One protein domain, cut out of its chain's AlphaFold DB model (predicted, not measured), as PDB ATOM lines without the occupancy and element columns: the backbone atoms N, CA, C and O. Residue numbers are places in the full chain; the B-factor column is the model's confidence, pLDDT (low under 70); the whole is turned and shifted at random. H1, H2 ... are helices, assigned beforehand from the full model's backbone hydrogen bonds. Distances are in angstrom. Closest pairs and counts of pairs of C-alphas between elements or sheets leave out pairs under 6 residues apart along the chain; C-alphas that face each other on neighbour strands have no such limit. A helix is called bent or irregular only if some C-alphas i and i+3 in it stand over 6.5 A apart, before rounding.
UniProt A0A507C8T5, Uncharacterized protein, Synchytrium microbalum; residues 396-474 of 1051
ATOM      1  N   GLU A 396     105.581 130.364 114.813       87.00
ATOM      2  CA  GLU A 396     105.956 130.705 113.439       87.00
ATOM      3  C   GLU A 396     106.261 132.196 113.253       87.00
ATOM      4  O   GLU A 396     107.072 132.560 112.405       87.00
ATOM      5  N   GLN A 397     105.586 133.088 113.989       88.69
ATOM      6  CA  GLN A 397     105.886 134.520 113.948       88.69
ATOM      7  C   GLN A 397     107.195 134.836 114.668       88.69
ATOM      8  O   GLN A 397     107.948 135.667 114.168       88.69
ATOM      9  N   ILE A 398     107.478 134.180 115.798       89.50
ATOM     10  CA  ILE A 398     108.736 134.338 116.542       89.50
ATOM     11  C   ILE A 398     109.916 133.920 115.662       89.50
ATOM     12  O   ILE A 398     110.844 134.704 115.480       89.50
ATOM     13  N   HIS A 399     109.840 132.735 115.046       89.44
ATOM     14  CA  HIS A 399     110.856 132.245 114.108       89.44
ATOM     15  C   HIS A 399     111.055 133.208 112.931       89.44
ATOM     16  O   HIS A 399     112.175 133.640 112.665       89.44
ATOM     17  N   ARG A 400     109.968 133.631 112.269       88.50
ATOM     18  CA  ARG A 400     110.046 134.578 111.144       88.50
ATOM     19  C   ARG A 400     110.604 135.943 111.547       88.50
ATOM     20  O   ARG A 400     111.320 136.555 110.757       88.50
ATOM     21  N   LEU A 401     110.288 136.434 112.747       88.81
ATOM     22  CA  LEU A 401     110.888 137.654 113.291       88.81
ATOM     23  C   LEU A 401     112.386 137.459 113.542       88.81
ATOM     24  O   LEU A 401     113.164 138.312 113.128       88.81
ATOM     25  N   PHE A 402     112.796 136.339 114.139       89.19
ATOM     26  CA  PHE A 402     114.201 136.033 114.412       89.19
ATOM     27  C   PHE A 402     115.031 135.990 113.122       89.19
ATOM     28  O   PHE A 402     115.998 136.737 112.976       89.19
ATOM     29  N   VAL A 403     114.588 135.202 112.137       88.81
ATOM     30  CA  VAL A 403     115.242 135.094 110.821       88.81
ATOM     31  C   VAL A 403     115.314 136.452 110.126       88.81
ATOM     32  O   VAL A 403     116.294 136.767 109.457       88.81
ATOM     33  N   ARG A 404     114.300 137.302 110.302       87.00
ATOM     34  CA  ARG A 404     114.301 138.650 109.730       87.00
ATOM     35  C   ARG A 404     115.323 139.581 110.388       87.00
ATOM     36  O   ARG A 404     115.900 140.404 109.685       87.00
ATOM     37  N   PHE A 405     115.504 139.499 111.704       85.19
ATOM     38  CA  PHE A 405     116.449 140.346 112.439       85.19
ATOM     39  C   PHE A 405     117.903 139.920 112.210       85.19
ATOM     40  O   PHE A 405     118.763 140.779 112.026       85.19
ATOM     41  N   PHE A 406     118.165 138.611 112.173       87.56
ATOM     42  CA  PHE A 406     119.525 138.065 112.199       87.56
ATOM     43  C   PHE A 406     119.959 137.372 110.907       87.56
ATOM     44  O   PHE A 406     121.133 137.036 110.768       87.56
ATOM     45  N   GLY A 407     119.069 137.210 109.926       81.00
ATOM     46  CA  GLY A 407     119.376 136.523 108.666       81.00
ATOM     47  C   GLY A 407     120.440 137.207 107.802       81.00
ATOM     48  O   GLY A 407     120.987 136.572 106.911       81.00
ATOM     49  N   THR A 408     120.753 138.484 108.055       77.81
ATOM     50  CA  THR A 408     121.890 139.188 107.432       77.81
ATOM     51  C   THR A 408     123.152 139.195 108.294       77.81
ATOM     52  O   THR A 408     124.204 139.598 107.809       77.81
ATOM     53  N   VAL A 409     123.036 138.842 109.576       77.81
ATOM     54  CA  VAL A 409     124.126 138.872 110.566       77.81
ATOM     55  C   VAL A 409     124.796 137.501 110.668       77.81
ATOM     56  O   VAL A 409     126.009 137.421 110.803       77.81
ATOM     57  N   MET A 410     124.013 136.425 110.574       77.69
ATOM     58  CA  MET A 410     124.508 135.049 110.614       77.69
ATOM     59  C   MET A 410     125.001 134.582 109.237       77.69
ATOM     60  O   MET A 410     124.417 134.916 108.207       77.69
ATOM     61  N   GLU A 411     126.063 133.770 109.222       74.06
ATOM     62  CA  GLU A 411     126.741 133.318 107.994       74.06
ATOM     63  C   GLU A 411     125.891 132.377 107.119       74.06
ATOM     64  O   GLU A 411     126.107 132.304 105.908       74.06
ATOM     65  N   SER A 412     124.915 131.668 107.705       83.31
ATOM     66  CA  SER A 412     124.018 130.747 106.995       83.31
ATOM     67  C   SER A 412     122.553 130.930 107.406       83.31
ATOM     68  O   SER A 412     122.220 131.130 108.575       83.31
ATOM     69  N   TYR A 413     121.654 130.820 106.424       84.38
ATOM     70  CA  TYR A 413     120.209 130.838 106.652       84.38
ATOM     71  C   TYR A 413     119.740 129.633 107.481       84.38
ATOM     72  O   TYR A 413     118.853 129.777 108.319       84.38
ATOM     73  N   GLU A 414     120.341 128.457 107.270       83.62
ATOM     74  CA  GLU A 414     119.970 127.222 107.978       83.62
ATOM     75  C   GLU A 414     120.265 127.340 109.474       83.62
ATOM     76  O   GLU A 414     119.369 127.146 110.293       83.62
ATOM     77  N   THR A 415     121.470 127.795 109.838       82.81
ATOM     78  CA  THR A 415     121.843 127.996 111.245       82.81
ATOM     79  C   THR A 415     120.979 129.064 111.916       82.81
ATOM     80  O   THR A 415     120.572 128.887 113.065       82.81
ATOM     81  N   CYS A 416     120.636 130.140 111.203       85.69
ATOM     82  CA  CYS A 416     119.727 131.176 111.696       85.69
ATOM     83  C   CYS A 416     118.303 130.651 111.923       85.69
ATOM     84  O   CYS A 416     117.671 130.962 112.935       85.69
ATOM     85  N   SER A 417     117.803 129.827 111.002       87.56
ATOM     86  CA  SER A 417     116.490 129.196 111.120       87.56
ATOM     87  C   SER A 417     116.431 128.234 112.310       87.56
ATOM     88  O   SER A 417     115.457 128.273 113.064       87.56
ATOM     89  N   ASP A 418     117.471 127.426 112.518       86.94
ATOM     90  CA  ASP A 418     117.548 126.478 113.634       86.94
ATOM     91  C   ASP A 418     117.573 127.194 114.991       86.94
ATOM     92  O   ASP A 418     116.802 126.850 115.892       86.94
ATOM     93  N   HIS A 419     118.375 128.257 115.121       85.25
ATOM     94  CA  HIS A 419     118.381 129.103 116.322       85.25
ATOM     95  C   HIS A 419     117.032 129.798 116.535       85.25
ATOM     96  O   HIS A 419     116.530 129.843 117.659       85.25
ATOM     97  N   GLY A 420     116.397 130.280 115.463       86.69
ATOM     98  CA  GLY A 420     115.068 130.884 115.531       86.69
ATOM     99  C   GLY A 420     114.002 129.916 116.043       86.69
ATOM    100  O   GLY A 420     113.157 130.309 116.849       86.69
ATOM    101  N   TRP A 421     114.055 128.644 115.635       89.88
ATOM    102  CA  TRP A 421     113.161 127.604 116.151       89.88
ATOM    103  C   TRP A 421     113.482 127.229 117.596       89.88
ATOM    104  O   TRP A 421     112.558 127.035 118.382       89.88
ATOM    105  N   ALA A 422     114.759 127.176 117.980       87.12
ATOM    106  CA  ALA A 422     115.156 126.937 119.367       87.12
ATOM    107  C   ALA A 422     114.621 128.033 120.309       87.12
ATOM    108  O   ALA A 422     114.015 127.726 121.339       87.12
ATOM    109  N   VAL A 423     114.753 129.304 119.914       87.19
ATOM    110  CA  VAL A 423     114.189 130.457 120.633       87.19
ATOM    111  C   VAL A 423     112.657 130.385 120.673       87.19
ATOM    112  O   VAL A 423     112.066 130.531 121.742       87.19
ATOM    113  N   ALA A 424     112.005 130.095 119.543       87.25
ATOM    114  CA  ALA A 424     110.548 129.969 119.468       87.25
ATOM    115  C   ALA A 424     109.990 128.801 120.300       87.25
ATOM    116  O   ALA A 424     108.885 128.898 120.818       87.25
ATOM    117  N   ASN A 425     110.732 127.703 120.457       86.88
ATOM    118  CA  ASN A 425     110.312 126.572 121.286       86.88
ATOM    119  C   ASN A 425     110.430 126.875 122.784       86.88
ATOM    120  O   ASN A 425     109.609 126.396 123.571       86.88
ATOM    121  N   LYS A 426     111.432 127.670 123.181       84.62
ATOM    122  CA  LYS A 426     111.639 128.084 124.575       84.62
ATOM    123  C   LYS A 426     110.635 129.162 125.003       84.62
ATOM    124  O   LYS A 426     110.098 129.112 126.108       84.62
ATOM    125  N   LEU A 427     110.330 130.102 124.109       79.88
ATOM    126  CA  LEU A 427     109.285 131.106 124.297       79.88
ATOM    127  C   LEU A 427     107.906 130.447 124.113       79.88
ATOM    128  O   LEU A 427     107.486 130.140 123.002       79.88
ATOM    129  N   LYS A 428     107.191 130.189 125.214       69.19
ATOM    130  CA  LYS A 428     105.843 129.588 125.177       69.19
ATOM    131  C   LYS A 428     104.882 130.417 124.302       69.19
ATOM    132  O   LYS A 428     104.918 131.647 124.337       69.19
ATOM    133  N   GLU A 429     104.009 129.732 123.558       65.62
ATOM    134  CA  GLU A 429     102.998 130.351 122.682       65.62
ATOM    135  C   GLU A 429     102.042 131.269 123.466       65.62
ATOM    136  O   GLU A 429     101.751 131.036 124.640       65.62
ATOM    137  N   ASP A 430     101.558 132.315 122.793       67.12
ATOM    138  CA  ASP A 430     100.416 133.147 123.198       67.12
ATOM    139  C   ASP A 430     100.573 134.053 124.435       67.12
ATOM    140  O   ASP A 430      99.582 134.586 124.932       67.12
ATOM    141  N   ARG A 431     101.799 134.302 124.916       75.69
ATOM    142  CA  ARG A 431     102.043 135.248 126.032       75.69
ATOM    143  C   ARG A 431     102.687 136.570 125.632       75.69
ATOM    144  O   ARG A 431     102.510 137.563 126.328       75.69
ATOM    145  N   LEU A 432     103.447 136.586 124.540       84.94
ATOM    146  CA  LEU A 432     104.316 137.709 124.194       84.94
ATOM    147  C   LEU A 432     103.793 138.487 122.996       84.94
ATOM    148  O   LEU A 432     103.313 137.920 122.014       84.94
ATOM    149  N   THR A 433     103.910 139.808 123.063       88.50
ATOM    150  CA  THR A 433     103.600 140.689 121.935       88.50
ATOM    151  C   THR A 433     104.784 140.773 120.974       88.50
ATOM    152  O   THR A 433     105.943 140.579 121.344       88.50
ATOM    153  N   THR A 434     104.516 141.113 119.713       88.62
ATOM    154  CA  THR A 434     105.584 141.309 118.724       88.62
ATOM    155  C   THR A 434     106.529 142.453 119.094       88.62
ATOM    156  O   THR A 434     107.707 142.378 118.765       88.62
ATOM    157  N   ALA A 435     106.045 143.488 119.793       87.94
ATOM    158  CA  ALA A 435     106.872 144.598 120.265       87.94
ATOM    159  C   ALA A 435     107.862 144.164 121.357       87.94
ATOM    160  O   ALA A 435     109.041 144.498 121.276       87.94
ATOM    161  N   GLN A 436     107.408 143.361 122.326       88.00
ATOM    162  CA  GLN A 436     108.270 142.788 123.367       88.00
ATOM    163  C   GLN A 436     109.384 141.921 122.760       88.00
ATOM    164  O   GLN A 436     110.552 142.064 123.117       88.00
ATOM    165  N   LEU A 437     109.047 141.080 121.777       88.31
ATOM    166  CA  LEU A 437     110.025 140.259 121.051       88.31
ATOM    167  C   LEU A 437     111.021 141.101 120.247       88.31
ATOM    168  O   LEU A 437     112.213 140.808 120.240       88.31
ATOM    169  N   GLN A 438     110.549 142.162 119.586       87.94
ATOM    170  CA  GLN A 438     111.432 143.105 118.898       87.94
ATOM    171  C   GLN A 438     112.405 143.772 119.873       87.94
ATOM    172  O   GLN A 438     113.583 143.879 119.549       87.94
ATOM    173  N   GLY A 439     111.948 144.153 121.070       87.06
ATOM    174  CA  GLY A 439     112.809 144.677 122.132       87.06
ATOM    175  C   GLY A 439     113.915 143.695 122.533       87.06
ATOM    176  O   GLY A 439     115.086 144.072 122.543       87.06
ATOM    177  N   LEU A 440     113.566 142.421 122.765       87.06
ATOM    178  CA  LEU A 440     114.532 141.364 123.090       87.06
ATOM    179  C   LEU A 440     115.592 141.183 121.991       87.06
ATOM    180  O   LEU A 440     116.785 141.093 122.287       87.06
ATOM    181  N   PHE A 441     115.167 141.150 120.725       89.00
ATOM    182  CA  PHE A 441     116.072 140.976 119.584       89.00
ATOM    183  C   PHE A 441     116.944 142.209 119.335       89.00
ATOM    184  O   PHE A 441     118.098 142.071 118.944       89.00
ATOM    185  N   MET A 442     116.427 143.413 119.586       86.56
ATOM    186  CA  MET A 442     117.214 144.644 119.491       86.56
ATOM    187  C   MET A 442     118.277 144.740 120.587       86.56
ATOM    188  O   MET A 442     119.376 145.213 120.303       86.56
ATOM    189  N   ALA A 443     117.978 144.279 121.806       85.25
ATOM    190  CA  ALA A 443     118.939 144.260 122.911       85.25
ATOM    191  C   ALA A 443     120.150 143.351 122.628       85.25
ATOM    192  O   ALA A 443     121.255 143.655 123.063       85.25
ATOM    193  N   HIS A 444     119.952 142.291 121.840       86.62
ATOM    194  CA  HIS A 444     120.982 141.316 121.464       86.62
ATOM    195  C   HIS A 444     121.291 141.366 119.963       86.62
ATOM    196  O   HIS A 444     121.507 140.339 119.319       86.62
ATOM    197  N   ARG A 445     121.273 142.571 119.377       83.31
ATOM    198  CA  ARG A 445     121.454 142.775 117.931       83.31
ATOM    199  C   ARG A 445     122.731 142.122 117.391       83.31
ATOM    200  O   ARG A 445     122.701 141.553 116.302       83.31
ATOM    201  N   ASP A 446     123.828 142.253 118.134       82.94
ATOM    202  CA  ASP A 446     125.162 141.829 117.703       82.94
ATOM    203  C   ASP A 446     125.511 140.403 118.176       82.94
ATOM    204  O   ASP A 446     126.382 139.766 117.590       82.94
ATOM    205  N   THR A 447     124.803 139.873 119.185       85.25
ATOM    206  CA  THR A 447     125.015 138.530 119.760       85.25
ATOM    207  C   THR A 447     123.738 137.667 119.732       85.25
ATOM    208  O   THR A 447     123.171 137.317 120.769       85.25
ATOM    209  N   PRO A 448     123.262 137.256 118.540       81.44
ATOM    210  CA  PRO A 448     122.025 136.478 118.406       81.44
ATOM    211  C   PRO A 448     122.054 135.094 119.072       81.44
ATOM    212  O   PRO A 448     121.005 134.573 119.453       81.44
ATOM    213  N   GLU A 449     123.235 134.492 119.219       82.12
ATOM    214  CA  GLU A 449     123.414 133.173 119.841       82.12
ATOM    215  C   GLU A 449     123.137 133.202 121.355       82.12
ATOM    216  O   GLU A 449     122.654 132.223 121.926       82.12
ATOM    217  N   GLU A 450     123.362 134.347 122.008       83.12
ATOM    218  CA  GLU A 450     123.196 134.515 123.457       83.12
ATOM    219  C   GLU A 450     121.727 134.676 123.874       83.12
ATOM    220  O   GLU A 450     121.385 134.464 125.039       83.12
ATOM    221  N   ILE A 451     120.830 134.975 122.927       85.25
ATOM    222  CA  ILE A 451     119.403 135.218 123.191       85.25
ATOM    223  C   ILE A 451     118.771 134.042 123.935       85.25
ATOM    224  O   ILE A 451     118.011 134.259 124.875       85.25
ATOM    225  N   ILE A 452     119.112 132.801 123.562       83.75
ATOM    226  CA  ILE A 452     118.567 131.578 124.178       83.75
ATOM    227  C   ILE A 452     118.852 131.532 125.687       83.75
ATOM    228  O   ILE A 452     118.005 131.059 126.457       83.75
ATOM    229  N   ASN A 453     120.010 132.042 126.113       84.75
ATOM    230  CA  ASN A 453     120.422 132.050 127.515       84.75
ATOM    231  C   ASN A 453     119.655 133.104 128.324       84.75
ATOM    232  O   ASN A 453     119.342 132.860 129.483       84.75
ATOM    233  N   HIS A 454     119.267 134.216 127.695       83.12
ATOM    234  CA  HIS A 454     118.555 135.325 128.340       83.12
ATOM    235  C   HIS A 454     117.022 135.262 128.222       83.12
ATOM    236  O   HIS A 454     116.326 136.127 128.752       83.12
ATOM    237  N   VAL A 455     116.468 134.234 127.563       83.19
ATOM    238  CA  VAL A 455     115.006 134.045 127.457       83.19
ATOM    239  C   VAL A 455     114.339 133.947 128.833       83.19
ATOM    240  O   VAL A 455     113.275 134.528 129.027       83.19
ATOM    241  N   ASP A 456     114.934 133.219 129.781       82.44
ATOM    242  CA  ASP A 456     114.303 132.973 131.086       82.44
ATOM    243  C   ASP A 456     114.251 134.258 131.932       82.44
ATOM    244  O   ASP A 456     113.208 134.576 132.508       82.44
ATOM    245  N   ASP A 457     115.325 135.053 131.912       82.12
ATOM    246  CA  ASP A 457     115.384 136.371 132.558       82.12
ATOM    247  C   ASP A 457     114.371 137.351 131.947       82.12
ATOM    248  O   ASP A 457     113.714 138.113 132.657       82.12
ATOM    249  N   PHE A 458     114.202 137.302 130.624       83.69
ATOM    250  CA  PHE A 458     113.216 138.109 129.910       83.69
ATOM    251  C   PHE A 458     111.772 137.711 130.246       83.69
ATOM    252  O   PHE A 458     110.912 138.569 130.416       83.69
ATOM    253  N   LEU A 459     111.473 136.417 130.381       82.25
ATOM    254  CA  LEU A 459     110.139 135.978 130.801       82.25
ATOM    255  C   LEU A 459     109.821 136.436 132.232       82.25
ATOM    256  O   LEU A 459     108.692 136.841 132.503       82.25
ATOM    257  N   LEU A 460     110.817 136.438 133.125       81.69
ATOM    258  CA  LEU A 460     110.670 136.968 134.482       81.69
ATOM    259  C   LEU A 460     110.422 138.483 134.495       81.69
ATOM    260  O   LEU A 460     109.630 138.954 135.311       81.69
ATOM    261  N   SER A 461     111.069 139.253 133.612       81.38
ATOM    262  CA  SER A 461     110.829 140.698 133.525       81.38
ATOM    263  C   SER A 461     109.437 141.018 132.978       81.38
ATOM    264  O   SER A 461     108.758 141.879 133.534       81.38
ATOM    265  N   VAL A 462     108.968 140.276 131.971       78.81
ATOM    266  CA  VAL A 462     107.604 140.410 131.436       78.81
ATOM    267  C   VAL A 462     106.553 140.058 132.490       78.81
ATOM    268  O   VAL A 462     105.529 140.733 132.582       78.81
ATOM    269  N   ASP A 463     106.794 139.031 133.307       78.56
ATOM    270  CA  ASP A 463     105.861 138.645 134.369       78.56
ATOM    271  C   ASP A 463     105.791 139.697 135.486       78.56
ATOM    272  O   ASP A 463     104.698 139.969 135.986       78.56
ATOM    273  N   ARG A 464     106.908 140.358 135.823       78.31
ATOM    274  CA  ARG A 464     106.904 141.519 136.736       78.31
ATOM    275  C   ARG A 464     106.130 142.700 136.150       78.31
ATOM    276  O   ARG A 464     105.255 143.238 136.819       78.31
ATOM    277  N   GLU A 465     106.389 143.042 134.889       74.75
ATOM    278  CA  GLU A 465     105.697 144.128 134.184       74.75
ATOM    279  C   GLU A 465     104.180 143.862 134.092       74.75
ATOM    280  O   GLU A 465     103.363 144.753 134.311       74.75
ATOM    281  N   ALA A 466     103.769 142.614 133.851       69.62
ATOM    282  CA  ALA A 466     102.359 142.228 133.815       69.62
ATOM    283  C   ALA A 466     101.657 142.354 135.181       69.62
ATOM    284  O   ALA A 466     100.460 142.658 135.221       69.62
ATOM    285  N   VAL A 467     102.372 142.115 136.286       74.88
ATOM    286  CA  VAL A 467     101.856 142.321 137.650       74.88
ATOM    287  C   VAL A 467     101.709 143.814 137.940       74.88
ATOM    288  O   VAL A 467     100.620 144.233 138.322       74.88
ATOM    289  N   GLU A 468     102.719 144.633 137.637       72.75
ATOM    290  CA  GLU A 468     102.656 146.096 137.804       72.75
ATOM    291  C   GLU A 468     101.544 146.740 136.954       72.75
ATOM    292  O   GLU A 468     100.830 147.641 137.405       72.75
ATOM    293  N   ILE A 469     101.327 146.257 135.725       66.88
ATOM    294  CA  ILE A 469     100.224 146.720 134.868       66.88
ATOM    295  C   ILE A 469      98.869 146.341 135.474       66.88
ATOM    296  O   ILE A 469      97.945 147.151 135.453       66.88
ATOM    297  N   LYS A 470      98.720 145.131 136.026       67.44
ATOM    298  CA  LYS A 470      97.477 144.733 136.702       67.44
ATOM    299  C   LYS A 470      97.238 145.546 137.968       67.44
ATOM    300  O   LYS A 470      96.104 145.944 138.199       67.44
ATOM    301  N   GLU A 471      98.275 145.824 138.750       67.69
ATOM    302  CA  GLU A 471      98.180 146.643 139.960       67.69
ATOM    303  C   GLU A 471      97.851 148.104 139.636       67.69
ATOM    304  O   GLU A 471      96.993 148.689 140.288       67.69
ATOM    305  N   SER A 472      98.441 148.681 138.585       56.50
ATOM    306  CA  SER A 472      98.126 150.042 138.128       56.50
ATOM    307  C   SER A 472      96.752 150.151 137.459       56.50
ATOM    308  O   SER A 472      96.063 151.153 137.644       56.50
ATOM    309  N   GLN A 473      96.307 149.127 136.724       54.66
ATOM    310  CA  GLN A 473      94.935 149.046 136.206       54.66
ATOM    311  C   GLN A 473      93.926 148.911 137.342       54.66
ATOM    312  O   GLN A 473      92.947 149.648 137.362       54.66
ATOM    313  N   LEU A 474      94.201 148.047 138.321       49.12
ATOM    314  CA  LEU A 474      93.373 147.892 139.511       49.12
ATOM    315  C   LEU A 474      93.347 149.191 140.330       49.12
ATOM    316  O   LEU A 474      92.279 149.617 140.746       49.12
TER     317      LEU A 474
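What this domain is: This is residues 396 to 474 of the 1051 residues of an uncharacterized protein of Synchytrium microbalum (UniProt A0A507C8T5). Four helices make a small body with an arm: H1 touches H2 and H3, and the first part of H4, as far as residue 458, meets H2 and H3 as well. Beyond a kink of 57 degrees near residue 455, H4 runs on until its residues 464 to 474 stick out free. The printed part has 79 residues, with H1, H2, H3 and H4 in that order and no named strand; the class is all helix, with packing that is mostly crossed. It is only just compact, close to loose, with a radius of gyration of the C-alphas of 13.5 A and spans of 48 by 22 by 18 A.

Where its parts are: H1, residues 396 to 406, begins with C-alpha 396 at (105.956, 130.705, 113.439) and is 15.5 A long from first to last C-alpha. H2, residues 413 to 426, measures 20.1 A, and H3, residues 434 to 443, 14.3 A. H4, residues 448 to 474, measures 37.4 A and ends with C-alpha 474 at (93.373, 147.892, 139.511); it is irregular, with C-alphas 453 and 456 7.1 A apart.

How they stand to each other: H1 touches H2 at a steep tilt of 48 degrees, opposite ways; the closest C-alphas, of His 399 and Gly 420, are 4.6 A apart. H1 touches H3 at a shallow tilt of 30 degrees, the same way, closest at the C-alphas of Phe 405 and Phe 441, 7.2 A. H2 and H3 are apart. H4 touches H2 with residues 449 to 455 alone, closest at the C-alphas of Val 423 and Ile 452, 5.7 A. H4 touches H3 with residues 448 to 458 alone, closest at the C-alphas of Phe 441 and Pro 448, 7.6 A. Every O i to N i+4 pair is within hydrogen-bond range in H1, H2 and H3; in H4, 19 of 23 are.

The domain as a whole: The C-alphas farthest apart, of Glu 411 and Leu 474, are 48.2 A apart. The printed part has no cut, and no link is long. The mean pLDDT of the printed part is 81.5; residues 428 to 430, 466 and 469 to 474 are under 70.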